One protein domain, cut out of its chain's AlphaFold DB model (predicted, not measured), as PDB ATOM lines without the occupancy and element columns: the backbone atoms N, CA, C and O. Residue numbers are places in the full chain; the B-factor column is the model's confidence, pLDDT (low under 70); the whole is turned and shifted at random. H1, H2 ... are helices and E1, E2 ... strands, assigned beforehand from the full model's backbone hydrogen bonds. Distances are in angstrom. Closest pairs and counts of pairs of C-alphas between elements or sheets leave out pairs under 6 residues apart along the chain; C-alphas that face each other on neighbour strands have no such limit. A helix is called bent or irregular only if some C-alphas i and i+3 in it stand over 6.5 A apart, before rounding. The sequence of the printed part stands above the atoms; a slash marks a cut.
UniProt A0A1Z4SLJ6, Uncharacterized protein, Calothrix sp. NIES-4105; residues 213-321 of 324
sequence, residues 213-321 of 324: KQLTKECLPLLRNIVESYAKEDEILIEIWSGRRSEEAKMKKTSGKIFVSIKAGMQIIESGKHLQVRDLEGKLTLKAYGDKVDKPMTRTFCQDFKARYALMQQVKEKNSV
ATOM      1  N   LYS A 213      17.952 -36.044 -27.822       88.62
ATOM      2  CA  LYS A 213      18.530 -35.317 -28.963       88.62
ATOM      3  C   LYS A 213      19.814 -34.583 -28.581       88.62
ATOM      4  O   LYS A 213      20.800 -34.696 -29.309       88.62
ATOM      5  N   GLN A 214      19.828 -33.876 -27.454       86.88
ATOM      6  CA  GLN A 214      21.013 -33.159 -26.966       86.88
ATOM      7  C   GLN A 214      22.140 -34.123 -26.576       86.88
ATOM      8  O   GLN A 214      23.263 -33.972 -27.050       86.88
ATOM      9  N   LEU A 215      21.836 -35.163 -25.796       87.75
ATOM     10  CA  LEU A 215      22.804 -36.194 -25.403       87.75
ATOM     11  C   LEU A 215      23.406 -36.895 -26.621       87.75
ATOM     12  O   LEU A 215      24.610 -37.130 -26.685       87.75
ATOM     13  N   THR A 216      22.570 -37.185 -27.612       90.69
ATOM     14  CA  THR A 216      23.009 -37.754 -28.882       90.69
ATOM     15  C   THR A 216      23.950 -36.803 -29.616       90.69
ATOM     16  O   THR A 216      24.984 -37.247 -30.106       90.69
ATOM     17  N   LYS A 217      23.623 -35.504 -29.678       89.81
ATOM     18  CA  LYS A 217      24.466 -34.476 -30.307       89.81
ATOM     19  C   LYS A 217      25.853 -34.420 -29.661       89.81
ATOM     20  O   LYS A 217      26.849 -34.392 -30.376       89.81
ATOM     21  N   GLU A 218      25.920 -34.495 -28.333       88.25
ATOM     22  CA  GLU A 218      27.180 -34.573 -27.579       88.25
ATOM     23  C   GLU A 218      27.997 -35.840 -27.906       88.25
ATOM     24  O   GLU A 218      29.223 -35.821 -27.829       88.25
ATOM     25  N   CYS A 219      27.343 -36.942 -28.289       89.88
ATOM     26  CA  CYS A 219      28.005 -38.188 -28.692       89.88
ATOM     27  C   CYS A 219      28.463 -38.205 -30.161       89.88
ATOM     28  O   CYS A 219      29.286 -39.053 -30.514       89.88
ATOM     29  N   LEU A 220      27.957 -37.315 -31.028       91.81
ATOM     30  CA  LEU A 220      28.273 -37.332 -32.467       91.81
ATOM     31  C   LEU A 220      29.779 -37.261 -32.770       91.81
ATOM     32  O   LEU A 220      30.223 -38.048 -33.607       91.81
ATOM     33  N   PRO A 221      30.588 -36.402 -32.110       90.38
ATOM     34  CA  PRO A 221      32.028 -36.358 -32.367       90.38
ATOM     35  C   PRO A 221      32.722 -37.692 -32.074       90.38
ATOM     36  O   PRO A 221      33.603 -38.115 -32.818       90.38
ATOM     37  N   LEU A 222      32.291 -38.389 -31.020       88.88
ATOM     38  CA  LEU A 222      32.851 -39.684 -30.629       88.88
ATOM     39  C   LEU A 222      32.481 -40.773 -31.642       88.88
ATOM     40  O   LEU A 222      33.333 -41.567 -32.032       88.88
ATOM     41  N   LEU A 223      31.226 -40.789 -32.104       90.81
ATOM     42  CA  LEU A 223      30.769 -41.720 -33.138       90.81
ATOM     43  C   LEU A 223      31.558 -41.545 -34.440       90.81
ATOM     44  O   LEU A 223      32.017 -42.535 -35.005       90.81
ATOM     45  N   ARG A 224      31.759 -40.297 -34.879       91.50
ATOM     46  CA  ARG A 224      32.565 -39.981 -36.069       91.50
ATOM     47  C   ARG A 224      34.011 -40.433 -35.915       91.50
ATOM     48  O   ARG A 224      34.528 -41.097 -36.801       91.50
ATOM     49  N   ASN A 225      34.629 -40.183 -34.760       89.56
ATOM     50  CA  ASN A 225      36.002 -40.619 -34.498       89.56
ATOM     51  C   ASN A 225      36.162 -42.149 -34.613       89.56
ATOM     52  O   ASN A 225      37.142 -42.633 -35.180       89.56
ATOM     53  N   ILE A 226      35.183 -42.924 -34.125       88.50
ATOM     54  CA  ILE A 226      35.198 -44.387 -34.280       88.50
ATOM     55  C   ILE A 226      35.158 -44.781 -35.756       88.50
ATOM     56  O   ILE A 226      35.922 -45.653 -36.170       88.50
ATOM     57  N   VAL A 227      34.287 -44.152 -36.547       90.50
ATOM     58  CA  VAL A 227      34.198 -44.435 -37.983       90.50
ATOM     59  C   VAL A 227      35.505 -44.066 -38.678       90.50
ATOM     60  O   VAL A 227      36.074 -44.890 -39.384       90.50
ATOM     61  N   GLU A 228      36.034 -42.873 -38.429       90.00
ATOM     62  CA  GLU A 228      37.300 -42.422 -39.009       90.00
ATOM     63  C   GLU A 228      38.472 -43.349 -38.665       90.00
ATOM     64  O   GLU A 228      39.306 -43.617 -39.526       90.00
ATOM     65  N   SER A 229      38.523 -43.857 -37.431       87.56
ATOM     66  CA  SER A 229      39.643 -44.667 -36.939       87.56
ATOM     67  C   SER A 229      39.558 -46.149 -37.309       87.56
ATOM     68  O   SER A 229      40.596 -46.800 -37.417       87.56
ATOM     69  N   TYR A 230      38.351 -46.712 -37.431       87.44
ATOM     70  CA  TYR A 230      38.164 -48.170 -37.457       87.44
ATOM     71  C   TYR A 230      37.225 -48.685 -38.554       87.44
ATOM     72  O   TYR A 230      37.107 -49.903 -38.712       87.44
ATOM     73  N   ALA A 231      36.523 -47.816 -39.283       90.94
ATOM     74  CA  ALA A 231      35.609 -48.265 -40.328       90.94
ATOM     75  C   ALA A 231      36.338 -48.714 -41.597       90.94
ATOM     76  O   ALA A 231      37.454 -48.288 -41.893       90.94
ATOM     77  N   LYS A 232      35.652 -49.546 -42.379       92.25
ATOM     78  CA  LYS A 232      36.048 -49.912 -43.741       92.25
ATOM     79  C   LYS A 232      35.172 -49.173 -44.744       92.25
ATOM     80  O   LYS A 232      34.008 -48.900 -44.452       92.25
ATOM     81  N   GLU A 233      35.734 -48.854 -45.902       92.38
ATOM     82  CA  GLU A 233      34.963 -48.325 -47.028       92.38
ATOM     83  C   GLU A 233      34.228 -49.465 -47.733       92.38
ATOM     84  O   GLU A 233      34.819 -50.515 -47.987       92.38
ATOM     85  N   ASP A 234      32.937 -49.267 -47.997       90.06
ATOM     86  CA  ASP A 234      32.072 -50.265 -48.628       90.06
ATOM     87  C   ASP A 234      30.873 -49.604 -49.338       90.06
ATOM     88  O   ASP A 234      30.551 -48.427 -49.114       90.06
ATOM     89  N   GLU A 235      30.178 -50.376 -50.174       89.25
ATOM     90  CA  GLU A 235      28.840 -50.030 -50.642       89.25
ATOM     91  C   GLU A 235      27.820 -50.278 -49.532       89.25
ATOM     92  O   GLU A 235      27.457 -51.404 -49.191       89.25
ATOM     93  N   ILE A 236      27.301 -49.189 -48.984       87.06
ATOM     94  CA  ILE A 236      26.418 -49.202 -47.827       87.06
ATOM     95  C   ILE A 236      25.006 -48.759 -48.193       87.06
ATOM     96  O   ILE A 236      24.766 -47.945 -49.089       87.06
ATOM     97  N   LEU A 237      24.042 -49.286 -47.445       86.12
ATOM     98  CA  LEU A 237      22.651 -48.867 -47.508       86.12
ATOM     99  C   LEU A 237      22.380 -47.795 -46.454       86.12
ATOM    100  O   LEU A 237      22.443 -48.055 -45.253       86.12
ATOM    101  N   ILE A 238      22.018 -46.598 -46.907       85.62
ATOM    102  CA  ILE A 238      21.649 -45.485 -46.033       85.62
ATOM    103  C   ILE A 238      20.172 -45.173 -46.167       85.62
ATOM    104  O   ILE A 238      19.624 -45.055 -47.263       85.62
ATOM    105  N   GLU A 239      19.538 -44.983 -45.015       86.44
ATOM    106  CA  GLU A 239      18.148 -44.563 -44.940       86.44
ATOM    107  C   GLU A 239      18.052 -43.040 -45.082       86.44
ATOM    108  O   GLU A 239      18.404 -42.288 -44.172       86.44
ATOM    109  N   ILE A 240      17.566 -42.549 -46.213       80.81
ATOM    110  CA  ILE A 240      17.355 -41.122 -46.468       80.81
ATOM    111  C   ILE A 240      15.886 -40.809 -46.206       80.81
ATOM    112  O   ILE A 240      15.011 -41.559 -46.617       80.81
ATOM    113  N   TRP A 241      15.607 -39.712 -45.501       75.62
ATOM    114  CA  TRP A 241      14.231 -39.245 -45.324       75.62
ATOM    115  C   TRP A 241      14.096 -38.022 -46.218       75.62
ATOM    116  O   TRP A 241      14.842 -37.059 -46.042       75.62
ATOM    117  N   SER A 242      13.219 -38.087 -47.220       60.22
ATOM    118  CA  SER A 242      12.926 -36.934 -48.082       60.22
ATOM    119  C   SER A 242      12.176 -35.823 -47.333       60.22
ATOM    120  O   SER A 242      12.173 -34.682 -47.787       60.22
ATOM    121  N   GLY A 243      11.621 -36.139 -46.157       56.94
ATOM    122  CA  GLY A 243      11.025 -35.220 -45.190       56.94
ATOM    123  C   GLY A 243      11.506 -35.485 -43.755       56.94
ATOM    124  O   GLY A 243      12.482 -36.195 -43.521       56.94
ATOM    125  N   ARG A 244      10.831 -34.914 -42.748       57.62
ATOM    126  CA  ARG A 244      11.139 -35.158 -41.316       57.62
ATOM    127  C   ARG A 244      10.441 -36.401 -40.738       57.62
ATOM    128  O   ARG A 244      10.434 -36.567 -39.522       57.62
ATOM    129  N   ARG A 245       9.817 -37.239 -41.571       60.47
ATOM    130  CA  ARG A 245       9.024 -38.399 -41.139       60.47
ATOM    131  C   ARG A 245       9.687 -39.699 -41.578       60.47
ATOM    132  O   ARG A 245      10.138 -39.812 -42.714       60.47
ATOM    133  N   SER A 246       9.707 -40.677 -40.676       64.75
ATOM    134  CA  SER A 246      10.235 -42.025 -40.921       64.75
ATOM    135  C   SER A 246       9.434 -42.813 -41.956       64.75
ATOM    136  O   SER A 246       9.969 -43.715 -42.581       64.75
ATOM    137  N   GLU A 247       8.162 -42.470 -42.152       68.00
ATOM    138  CA  GLU A 247       7.266 -43.112 -43.128       68.00
ATOM    139  C   GLU A 247       7.703 -42.854 -44.578       68.00
ATOM    140  O   GLU A 247       7.400 -43.628 -45.477       68.00
ATOM    141  N   GLU A 248       8.462 -41.781 -44.804       69.12
ATOM    142  CA  GLU A 248       8.999 -41.397 -46.113       69.12
ATOM    143  C   GLU A 248      10.442 -41.884 -46.313       69.12
ATOM    144  O   GLU A 248      11.164 -41.410 -47.198       69.12
ATOM    145  N   ALA A 249      10.907 -42.792 -45.455       76.44
ATOM    146  CA  ALA A 249      12.253 -43.322 -45.517       76.44
ATOM    147  C   ALA A 249      12.469 -44.137 -46.799       76.44
ATOM    148  O   ALA A 249      11.728 -45.067 -47.113       76.44
ATOM    149  N   LYS A 250      13.537 -43.810 -47.528       84.12
ATOM    150  CA  LYS A 250      14.010 -44.574 -48.682       84.12
ATOM    151  C   LYS A 250      15.407 -45.094 -48.407       84.12
ATOM    152  O   LYS A 250      16.262 -44.367 -47.902       84.12
ATOM    153  N   MET A 251      15.649 -46.339 -48.787       86.81
ATOM    154  CA  MET A 251      16.979 -46.931 -48.737       86.81
ATOM    155  C   MET A 251      17.726 -46.596 -50.024       86.81
ATOM    156  O   MET A 251      17.221 -46.830 -51.121       86.81
ATOM    157  N   LYS A 252      18.929 -46.037 -49.893       86.50
ATOM    158  CA  LYS A 252      19.804 -45.715 -51.021       86.50
ATOM    159  C   LYS A 252      21.145 -46.413 -50.837       86.50
ATOM    160  O   LYS A 252      21.761 -46.276 -49.781       86.50
ATOM    161  N   LYS A 253      21.597 -47.130 -51.870       88.81
ATOM    162  CA  LYS A 253      22.973 -47.631 -51.952       88.81
ATOM    163  C   LYS A 253      23.915 -46.483 -52.293       88.81
ATOM    164  O   LYS A 253      23.631 -45.699 -53.199       88.81
ATOM    165  N   THR A 254      24.998 -46.360 -51.542       89.19
ATOM    166  CA  THR A 254      26.028 -45.337 -51.735       89.19
ATOM    167  C   THR A 254      27.361 -45.848 -51.210       89.19
ATOM    168  O   THR A 254      27.389 -46.712 -50.342       89.19
ATOM    169  N   SER A 255      28.464 -45.290 -51.700       90.31
ATOM    170  CA  SER A 255      29.774 -45.501 -51.081       90.31
ATOM    171  C   SER A 255      29.823 -44.794 -49.729       90.31
ATOM    172  O   SER A 255      29.364 -43.653 -49.615       90.31
ATOM    173  N   GLY A 256      30.406 -45.434 -48.722       92.00
ATOM    174  CA  GLY A 256      30.684 -44.801 -47.437       92.00
ATOM    175  C   GLY A 256      31.471 -45.702 -46.497       92.00
ATOM    176  O   GLY A 256      32.033 -46.709 -46.914       92.00
ATOM    177  N   LYS A 257      31.544 -45.309 -45.227       94.94
ATOM    178  CA  LYS A 257      32.315 -45.999 -44.196       94.94
ATOM    179  C   LYS A 257      31.387 -46.738 -43.247       94.94
ATOM    180  O   LYS A 257      30.406 -46.169 -42.768       94.94
ATOM    181  N   ILE A 258      31.716 -47.989 -42.945       93.31
ATOM    182  CA  ILE A 258      30.992 -48.805 -41.973       93.31
ATOM    183  C   ILE A 258      31.933 -49.398 -40.929       93.31
ATOM    184  O   ILE A 258      32.942 -50.035 -41.234       93.31
ATOM    185  N   PHE A 259      31.582 -49.186 -39.667       92.44
ATOM    186  CA  PHE A 259      32.182 -49.849 -38.521       92.44
ATOM    187  C   PHE A 259      31.154 -50.798 -37.907       92.44
ATOM    188  O   PHE A 259      30.065 -50.374 -37.527       92.44
ATOM    189  N   VAL A 260      31.500 -52.078 -37.779       90.56
ATOM    190  CA  VAL A 260      30.637 -53.092 -37.156       90.56
ATOM    191  C   VAL A 260      31.285 -53.573 -35.867       90.56
ATOM    192  O   VAL A 260      32.416 -54.056 -35.871       90.56
ATOM    193  N   SER A 261      30.549 -53.485 -34.761       85.44
ATOM    194  CA  SER A 261      30.965 -54.018 -33.466       85.44
ATOM    195  C   SER A 261      29.995 -55.093 -33.006       85.44
ATOM    196  O   SER A 261      28.939 -54.801 -32.447       85.44
ATOM    197  N   ILE A 262      30.391 -56.355 -33.187       83.56
ATOM    198  CA  ILE A 262      29.622 -57.517 -32.716       83.56
ATOM    199  C   ILE A 262      29.471 -57.459 -31.190       83.56
ATOM    200  O   ILE A 262      28.375 -57.619 -30.666       83.56
ATOM    201  N   LYS A 263      30.553 -57.125 -30.472       80.56
ATOM    202  CA  LYS A 263      30.554 -56.997 -29.004       80.56
ATOM    203  C   LYS A 263      29.591 -55.920 -28.501       80.56
ATOM    204  O   LYS A 263      29.067 -56.028 -27.395       80.56
ATOM    205  N   ALA A 264      29.402 -54.850 -29.268       75.12
ATOM    206  CA  ALA A 264      28.480 -53.783 -28.906       75.12
ATOM    207  C   ALA A 264      27.101 -53.919 -29.567       75.12
ATOM    208  O   ALA A 264      26.252 -53.067 -29.333       75.12
ATOM    209  N   GLY A 265      26.877 -54.967 -30.363       83.44
ATOM    210  CA  GLY A 265      25.601 -55.202 -31.026       83.44
ATOM    211  C   GLY A 265      25.204 -54.102 -32.011       83.44
ATOM    212  O   GLY A 265      24.012 -53.878 -32.192       83.44
ATOM    213  N   MET A 266      26.163 -53.387 -32.616       89.69
ATOM    214  CA  MET A 266      25.854 -52.202 -33.422       89.69
ATOM    215  C   MET A 266      26.720 -52.044 -34.671       89.69
ATOM    216  O   MET A 266      27.849 -52.534 -34.750       89.69
ATOM    217  N   GLN A 267      26.188 -51.272 -35.611       91.50
ATOM    218  CA  GLN A 267      26.839 -50.812 -36.828       91.50
ATOM    219  C   GLN A 267      26.781 -49.285 -36.865       91.50
ATOM    220  O   GLN A 267      25.710 -48.705 -36.693       91.50
ATOM    221  N   ILE A 268      27.917 -48.632 -37.098       93.44
ATOM    222  CA  ILE A 268      28.011 -47.183 -37.286       93.44
ATOM    223  C   ILE A 268      28.366 -46.936 -38.746       93.44
ATOM    224  O   ILE A 268      29.364 -47.452 -39.245       93.44
ATOM    225  N   ILE A 269      27.522 -46.174 -39.426       93.88
ATOM    226  CA  ILE A 269      27.554 -45.983 -40.869       93.88
ATOM    227  C   ILE A 269      27.652 -44.487 -41.157       93.88
ATOM    228  O   ILE A 269      26.814 -43.715 -40.688       93.88
ATOM    229  N   GLU A 270      28.629 -44.084 -41.964       93.56
ATOM    230  CA  GLU A 270      28.825 -42.696 -42.381       93.56
ATOM    231  C   GLU A 270      28.942 -42.567 -43.904       93.56
ATOM    232  O   GLU A 270      29.676 -43.305 -44.556       93.56
ATOM    233  N   SER A 271      28.236 -41.593 -44.483       91.19
ATOM    234  CA  SER A 271      28.379 -41.206 -45.894       91.19
ATOM    235  C   SER A 271      28.173 -39.713 -46.053       91.19
ATOM    236  O   SER A 271      27.060 -39.195 -45.891       91.19
ATOM    237  N   GLY A 272      29.231 -39.005 -46.438       87.44
ATOM    238  CA  GLY A 272      29.207 -37.549 -46.499       87.44
ATOM    239  C   GLY A 272      28.828 -36.971 -45.134       87.44
ATOM    240  O   GLY A 272      29.533 -37.174 -44.159       87.44
ATOM    241  N   LYS A 273      27.692 -36.268 -45.053       88.44
ATOM    242  CA  LYS A 273      27.181 -35.700 -43.789       88.44
ATOM    243  C   LYS A 273      26.240 -36.631 -43.021       88.44
ATOM    244  O   LYS A 273      25.834 -36.283 -41.911       88.44
ATOM    245  N   HIS A 274      25.840 -37.759 -43.606       91.00
ATOM    246  CA  HIS A 274      24.937 -38.703 -42.960       91.00
ATOM    247  C   HIS A 274      25.697 -39.585 -41.984       91.00
ATOM    248  O   HIS A 274      26.667 -40.220 -42.378       91.00
ATOM    249  N   LEU A 275      25.185 -39.681 -40.758       93.56
ATOM    250  CA  LEU A 275      25.633 -40.638 -39.756       93.56
ATOM    251  C   LEU A 275      24.430 -41.448 -39.266       93.56
ATOM    252  O   LEU A 275      23.406 -40.880 -38.872       93.56
ATOM    253  N   GLN A 276      24.539 -42.772 -39.301       94.12
ATOM    254  CA  GLN A 276      23.518 -43.694 -38.812       94.12
ATOM    255  C   GLN A 276      24.133 -44.709 -37.867       94.12
ATOM    256  O   GLN A 276      25.222 -45.215 -38.119       94.12
ATOM    257  N   VAL A 277      23.406 -45.036 -36.803       93.25
ATOM    258  CA  VAL A 277      23.706 -46.210 -35.982       93.25
ATOM    259  C   VAL A 277      22.548 -47.169 -36.131       93.25
ATOM    260  O   VAL A 277      21.388 -46.757 -36.037       93.25
ATOM    261  N   ARG A 278      22.871 -48.428 -36.386       92.00
ATOM    262  CA  ARG A 278      21.922 -49.532 -36.479       92.00
ATOM    263  C   ARG A 278      22.317 -50.620 -35.496       92.00
ATOM    264  O   ARG A 278      23.486 -50.714 -35.122       92.00
ATOM    265  N   ASP A 279      21.362 -51.444 -35.098       89.38
ATOM    266  CA  ASP A 279      21.690 -52.729 -34.481       89.38
ATOM    267  C   ASP A 279      22.210 -53.730 -35.532       89.38
ATOM    268  O   ASP A 279      22.296 -53.425 -36.727       89.38
ATOM    269  N   LEU A 280      22.608 -54.929 -35.090       86.88
ATOM    270  CA  LEU A 280      23.109 -55.974 -35.995       86.88
ATOM    271  C   LEU A 280      22.035 -56.531 -36.942       86.88
ATOM    272  O   LEU A 280      22.390 -57.101 -37.970       86.88
ATOM    273  N   GLU A 281      20.751 -56.341 -36.626       86.94
ATOM    274  CA  GLU A 281      19.618 -56.704 -37.489       86.94
ATOM    275  C   GLU A 281      19.344 -55.628 -38.559       86.94
ATOM    276  O   GLU A 281      18.541 -55.828 -39.469       86.94
ATOM    277  N   GLY A 282      20.036 -54.486 -38.486       83.06
ATOM    278  CA  GLY A 282      19.939 -53.390 -39.444       83.06
ATOM    279  C   GLY A 282      18.850 -52.365 -39.122       83.06
ATOM    280  O   GLY A 282      18.608 -51.462 -39.937       83.06
ATOM    281  N   LYS A 283      18.215 -52.445 -37.947       88.19
ATOM    282  CA  LYS A 283      17.206 -51.485 -37.492       88.19
ATOM    283  C   LYS A 283      17.876 -50.184 -37.068       88.19
ATOM    284  O   LYS A 283      18.826 -50.162 -36.290       88.19
ATOM    285  N   LEU A 284      17.348 -49.069 -37.563       88.50
ATOM    286  CA  LEU A 284      17.880 -47.737 -37.289       88.50
ATOM    287  C   LEU A 284      17.692 -47.342 -35.815       88.50
ATOM    288  O   LEU A 284      16.560 -47.191 -35.350       88.50
ATOM    289  N   THR A 285      18.791 -47.086 -35.112       88.44
ATOM    290  CA  THR A 285      18.835 -46.619 -33.716       88.44
ATOM    291  C   THR A 285      19.088 -45.114 -33.631       88.44
ATOM    292  O   THR A 285      18.421 -44.426 -32.867       88.44
ATOM    293  N   LEU A 286      20.001 -44.593 -34.457       92.81
ATOM    294  CA  LEU A 286      20.358 -43.173 -34.554       92.81
ATOM    295  C   LEU A 286      20.347 -42.733 -36.007       92.81
ATOM    296  O   LEU A 286      20.851 -43.449 -36.872       92.81
ATOM    297  N   LYS A 287      19.900 -41.504 -36.250       92.06
ATOM    298  CA  LYS A 287      20.159 -40.797 -37.499       92.06
ATOM    299  C   LYS A 287      20.500 -39.334 -37.263       92.06
ATOM    300  O   LYS A 287      19.739 -38.605 -36.625       92.06
ATOM    301  N   ALA A 288      21.609 -38.907 -37.849       91.25
ATOM    302  CA  ALA A 288      22.047 -37.524 -37.871       91.25
ATOM    303  C   ALA A 288      22.503 -37.098 -39.274       91.25
ATOM    304  O   ALA A 288      22.945 -37.911 -40.090       91.25
ATOM    305  N   TYR A 289      22.391 -35.800 -39.538       89.44
ATOM    306  CA  TYR A 289      22.908 -35.131 -40.723       89.44
ATOM    307  C   TYR A 289      23.704 -33.896 -40.296       89.44
ATOM    308  O   TYR A 289      23.132 -32.904 -39.837       89.44
ATOM    309  N   GLY A 290      25.032 -33.954 -40.409       87.62
ATOM    310  CA  GLY A 290      25.895 -32.990 -39.720       87.62
ATOM    311  C   GLY A 290      25.578 -32.993 -38.219       87.62
ATOM    312  O   GLY A 290      25.463 -34.059 -37.617       87.62
ATOM    313  N   ASP A 291      25.375 -31.827 -37.616       85.31
ATOM    314  CA  ASP A 291      25.069 -31.729 -36.177       85.31
ATOM    315  C   ASP A 291      23.570 -31.805 -35.865       85.31
ATOM    316  O   ASP A 291      23.143 -31.694 -34.712       85.31
ATOM    317  N   LYS A 292      22.747 -31.997 -36.900       87.25
ATOM    318  CA  LYS A 292      21.309 -32.152 -36.755       87.25
ATOM    319  C   LYS A 292      20.976 -33.616 -36.499       87.25
ATOM    320  O   LYS A 292      21.134 -34.462 -37.375       87.25
ATOM    321  N   VAL A 293      20.460 -33.898 -35.310       88.50
ATOM    322  CA  VAL A 293      19.928 -35.214 -34.939       88.50
ATOM    323  C   VAL A 293      18.465 -35.298 -35.373       88.50
ATOM    324  O   VAL A 293      17.627 -34.546 -34.869       88.50
ATOM    325  N   ASP A 294      18.171 -36.198 -36.313       86.19
ATOM    326  CA  ASP A 294      16.816 -36.454 -36.819       86.19
ATOM    327  C   ASP A 294      16.126 -37.585 -36.039       86.19
ATOM    328  O   ASP A 294      14.929 -37.495 -35.785       86.19
ATOM    329  N   LYS A 295      16.878 -38.612 -35.615       89.81
ATOM    330  CA  LYS A 295      16.403 -39.681 -34.722       89.81
ATOM    331  C   LYS A 295      17.416 -39.885 -33.592       89.81
ATOM    332  O   LYS A 295      18.493 -40.401 -33.888       89.81
ATOM    333  N   PRO A 296      17.128 -39.472 -32.348       90.12
ATOM    334  CA  PRO A 296      18.073 -39.581 -31.244       90.12
ATOM    335  C   PRO A 296      18.223 -41.018 -30.742       90.12
ATOM    336  O   PRO A 296      17.304 -41.827 -30.855       90.12
ATOM    337  N   MET A 297      19.379 -41.306 -30.146       89.00
ATOM    338  CA  MET A 297      19.577 -42.509 -29.340       89.00
ATOM    339  C   MET A 297      18.846 -42.369 -28.004       89.00
ATOM    340  O   MET A 297      18.564 -41.259 -27.554       89.00
ATOM    341  N   THR A 298      18.596 -43.492 -27.332       83.81
ATOM    342  CA  THR A 298      18.082 -43.466 -25.960       83.81
ATOM    343  C   THR A 298      19.137 -42.932 -24.987       83.81
ATOM    344  O   THR A 298      20.346 -43.000 -25.247       83.81
ATOM    345  N   ARG A 299      18.689 -42.430 -23.829       77.50
ATOM    346  CA  ARG A 299      19.567 -41.952 -22.748       77.50
ATOM    347  C   ARG A 299      20.569 -43.025 -22.314       77.50
ATOM    348  O   ARG A 299      21.769 -42.756 -22.294       77.50
ATOM    349  N   THR A 300      20.083 -44.238 -22.044       78.25
ATOM    350  CA  THR A 300      20.908 -45.392 -21.650       78.25
ATOM    351  C   THR A 300      21.990 -45.666 -22.681       78.25
ATOM    352  O   THR A 300      23.159 -45.802 -22.336       78.25
ATOM    353  N   PHE A 301      21.626 -45.649 -23.964       82.25
ATOM    354  CA  PHE A 301      22.591 -45.874 -25.029       82.25
ATOM    355  C   PHE A 301      23.665 -44.779 -25.058       82.25
ATOM    356  O   PHE A 301      24.847 -45.085 -25.180       82.25
ATOM    357  N   CYS A 302      23.291 -43.503 -24.903       84.19
ATOM    358  CA  CYS A 302      24.261 -42.404 -24.854       84.19
ATOM    359  C   CYS A 302      25.241 -42.545 -23.679       84.19
ATOM    360  O   CYS A 302      26.436 -42.305 -23.847       84.19
ATOM    361  N   GLN A 303      24.745 -42.923 -22.498       81.06
ATOM    362  CA  GLN A 303      25.561 -43.112 -21.296       81.06
ATOM    363  C   GLN A 303      26.532 -44.284 -21.458       81.06
ATOM    364  O   GLN A 303      27.741 -44.104 -21.291       81.06
ATOM    365  N   ASP A 304      26.021 -45.445 -21.871       81.69
ATOM    366  CA  ASP A 304      26.822 -46.640 -22.133       81.69
ATOM    367  C   ASP A 304      27.903 -46.365 -23.179       81.69
ATOM    368  O   ASP A 304      29.057 -46.777 -23.030       81.69
ATOM    369  N   PHE A 305      27.545 -45.639 -24.238       82.62
ATOM    370  CA  PHE A 305      28.465 -45.301 -25.311       82.62
ATOM    371  C   PHE A 305      29.594 -44.379 -24.832       82.62
ATOM    372  O   PHE A 305      30.768 -44.676 -25.069       82.62
ATOM    373  N   LYS A 306      29.267 -43.308 -24.094       81.75
ATOM    374  CA  LYS A 306      30.268 -42.409 -23.493       81.75
ATOM    375  C   LYS A 306      31.213 -43.165 -22.552       81.75
ATOM    376  O   LYS A 306      32.426 -42.989 -22.648       81.75
ATOM    377  N   ALA A 307      30.680 -44.041 -21.699       81.19
ATOM    378  CA  ALA A 307      31.477 -44.831 -20.759       81.19
ATOM    379  C   ALA A 307      32.448 -45.789 -21.474       81.19
ATOM    380  O   ALA A 307      33.638 -45.829 -21.155       81.19
ATOM    381  N   ARG A 308      31.968 -46.523 -22.486       76.50
ATOM    382  CA  ARG A 308      32.806 -47.438 -23.283       76.50
ATOM    383  C   ARG A 308      33.913 -46.697 -24.028       76.50
ATOM    384  O   ARG A 308      35.047 -47.170 -24.060       76.50
ATOM    385  N   TYR A 309      33.600 -45.541 -24.608       75.12
ATOM    386  CA  TYR A 309      34.585 -44.751 -25.341       75.12
ATOM    387  C   TYR A 309      35.666 -44.164 -24.425       75.12
ATOM    388  O   TYR A 309      36.848 -44.220 -24.764       75.12
ATOM    389  N   ALA A 310      35.291 -43.661 -23.244       75.56
ATOM    390  CA  ALA A 310      36.252 -43.160 -22.259       75.56
ATOM    391  C   ALA A 310      37.281 -44.236 -21.868       75.56
ATOM    392  O   ALA A 310      38.481 -43.964 -21.831       75.56
ATOM    393  N   LEU A 311      36.828 -45.479 -21.674       75.81
ATOM    394  CA  LEU A 311      37.709 -46.618 -21.410       75.81
ATOM    395  C   LEU A 311      38.680 -46.882 -22.578       75.81
ATOM    396  O   LEU A 311      39.867 -47.113 -22.356       75.81
ATOM    397  N   MET A 312      38.201 -46.825 -23.827       72.44
ATOM    398  CA  MET A 312      39.048 -47.030 -25.012       72.44
ATOM    399  C   MET A 312      40.151 -45.972 -25.134       72.44
ATOM    400  O   MET A 312      41.283 -46.319 -25.471       72.44
ATOM    401  N   GLN A 313      39.844 -44.704 -24.846       71.44
ATOM    402  CA  GLN A 313      40.836 -43.624 -24.874       71.44
ATOM    403  C   GLN A 313      41.912 -43.815 -23.802       71.44
ATOM    404  O   GLN A 313      43.096 -43.784 -24.123       71.44
ATOM    405  N   GLN A 314      41.522 -44.150 -22.569       73.44
ATOM    406  CA  GLN A 314      42.478 -44.433 -21.490       73.44
ATOM    407  C   GLN A 314      43.425 -45.594 -21.826       73.44
ATOM    408  O   GLN A 314      44.611 -45.548 -21.505       73.44
ATOM    409  N   VAL A 315      42.922 -46.646 -22.480       73.75
ATOM    410  CA  VAL A 315      43.762 -47.770 -22.929       73.75
ATOM    411  C   VAL A 315      44.715 -47.331 -24.042       73.75
ATOM    412  O   VAL A 315      45.890 -47.692 -24.017       73.75
ATOM    413  N   LYS A 316      44.244 -46.524 -25.000       69.25
ATOM    414  CA  LYS A 316      45.076 -46.001 -26.093       69.25
ATOM    415  C   LYS A 316      46.200 -45.099 -25.573       69.25
ATOM    416  O   LYS A 316      47.328 -45.226 -26.035       69.25
ATOM    417  N   GLU A 317      45.908 -44.244 -24.596       70.31
ATOM    418  CA  GLU A 317      46.886 -43.376 -23.932       70.31
ATOM    419  C   GLU A 317      47.908 -44.173 -23.113       70.31
ATOM    420  O   GLU A 317      49.106 -43.935 -23.220       70.31
ATOM    421  N   LYS A 318      47.481 -45.186 -22.350       70.00
ATOM    422  CA  LYS A 318      48.421 -46.063 -21.628       70.00
ATOM    423  C   LYS A 318      49.349 -46.826 -22.574       70.00
ATOM    424  O   LYS A 318      50.544 -46.935 -22.313       70.00
ATOM    425  N   ASN A 319      48.815 -47.315 -23.690       63.88
ATOM    426  CA  ASN A 319      49.601 -48.056 -24.670       63.88
ATOM    427  C   ASN A 319      50.551 -47.147 -25.465       63.88
ATOM    428  O   ASN A 319      51.641 -47.585 -25.816       63.88
ATOM    429  N   SER A 320      50.186 -45.885 -25.719       58.94
ATOM    430  CA  SER A 320      51.077 -44.925 -26.384       58.94
ATOM    431  C   SER A 320      52.197 -44.410 -25.474       58.94
ATOM    432  O   SER A 320      53.261 -44.056 -25.977       58.94
ATOM    433  N   VAL A 321      51.992 -44.413 -24.152       54.94
ATOM    434  CA  VAL A 321      53.032 -44.121 -23.149       54.94
ATOM    435  C   VAL A 321      53.985 -45.305 -22.968       54.94
ATOM    436  O   VAL A 321      55.171 -45.090 -22.780       54.94
TER     437      VAL A 321
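This is residues 213 to 321 of the 324 residues of an uncharacterized protein of Calothrix sp. NIES-4105 (UniProt A0A1Z4SLJ6). A six-stranded antiparallel meander, E1 to E6, is bent back on itself into a twisted, folded sheet, and helix H1 packs across its strands. A long helix, H2, touches H1 with its first part and then sticks out with residues 311 to 321. The printed part has 109 residues, with two named helices and six named strands in the order H1, E1 to E6, H2, and the sheet order is E1, E2, E3, E4, E5, E6. The class is mixed, helices and strands; the whole is compact by its radius of gyration of the C-alphas, 14.1 A, yet elongated, spanning 49 by 29 by 24 A.

H1, residues 213 to 230, is on the sheet of E1 (232 to 241), E2 (249 to 261), E3 (266 to 271), E4 (274 to 279), E5 (284 to 289) and E6 (292 to 295), at a height over the sheet of 8.8 A. It runs across the strands, at 80 degrees to E6 on the local plane. Its closest C-alphas to E2 are those of Val 227 and Phe 259, 5.8 A, and to E6 those of Lys 213 and Val 293, 6.1 A. The sheet is a meander, each strand the antiparallel neighbour of the one before. Within hydrogen-bond range are N 236 and O 254 of E1 and E2, 2.8 A; N 259 and O 268 of E2 and E3, 2.8 A; N 269 and O 276 of E3 and E4, 2.8 A; N 275 and O 288 of E4 and E5, 2.9 A; and N 289 and O 292 of E5 and E6, 2.8 A. It is a folded sheet, one sheet bent back into two leaves that face each other: E1 and E2 face E4, E5 and E6, with E3 as the hinge. E1 bends by 69 degrees at residue 235 and E2 by 100 degrees at residue 255. H2, residues 299 to 321, is not on the sheet. Its residues 299 to 309 alone touch residues 215 to 222 of H1, closest at the C-alphas of Thr 216 and Cys 302, 6.3 A. The two helices run the same way at a steep tilt of 38 degrees, only just past shallow. Every O i to N i+4 pair is within hydrogen-bond range in H2, and 12 of 14 in H1.

H1 begins at C-alpha 213 (18.530, -35.317, -28.963) and is 25.0 A long; it is irregular, with C-alphas 218 and 221 7.0 A apart, and has a kink of 36 degrees near residue 220. E1 is 24.3 A long, E2 24.7 A, E3 16.8 A, E4 16.7 A, E5 14.0 A and E6 9.2 A. H2 is 33.5 A long and ends at C-alpha 321 (53.032, -44.121, -23.149).

The C-alphas of Glu 247 and Val 321 are the two farthest apart, 49.9 A. The printed part has no cut and no long link. The mean pLDDT of the printed part is 83.9; residues 242 to 248, 316 and 319 to 321 are under 70.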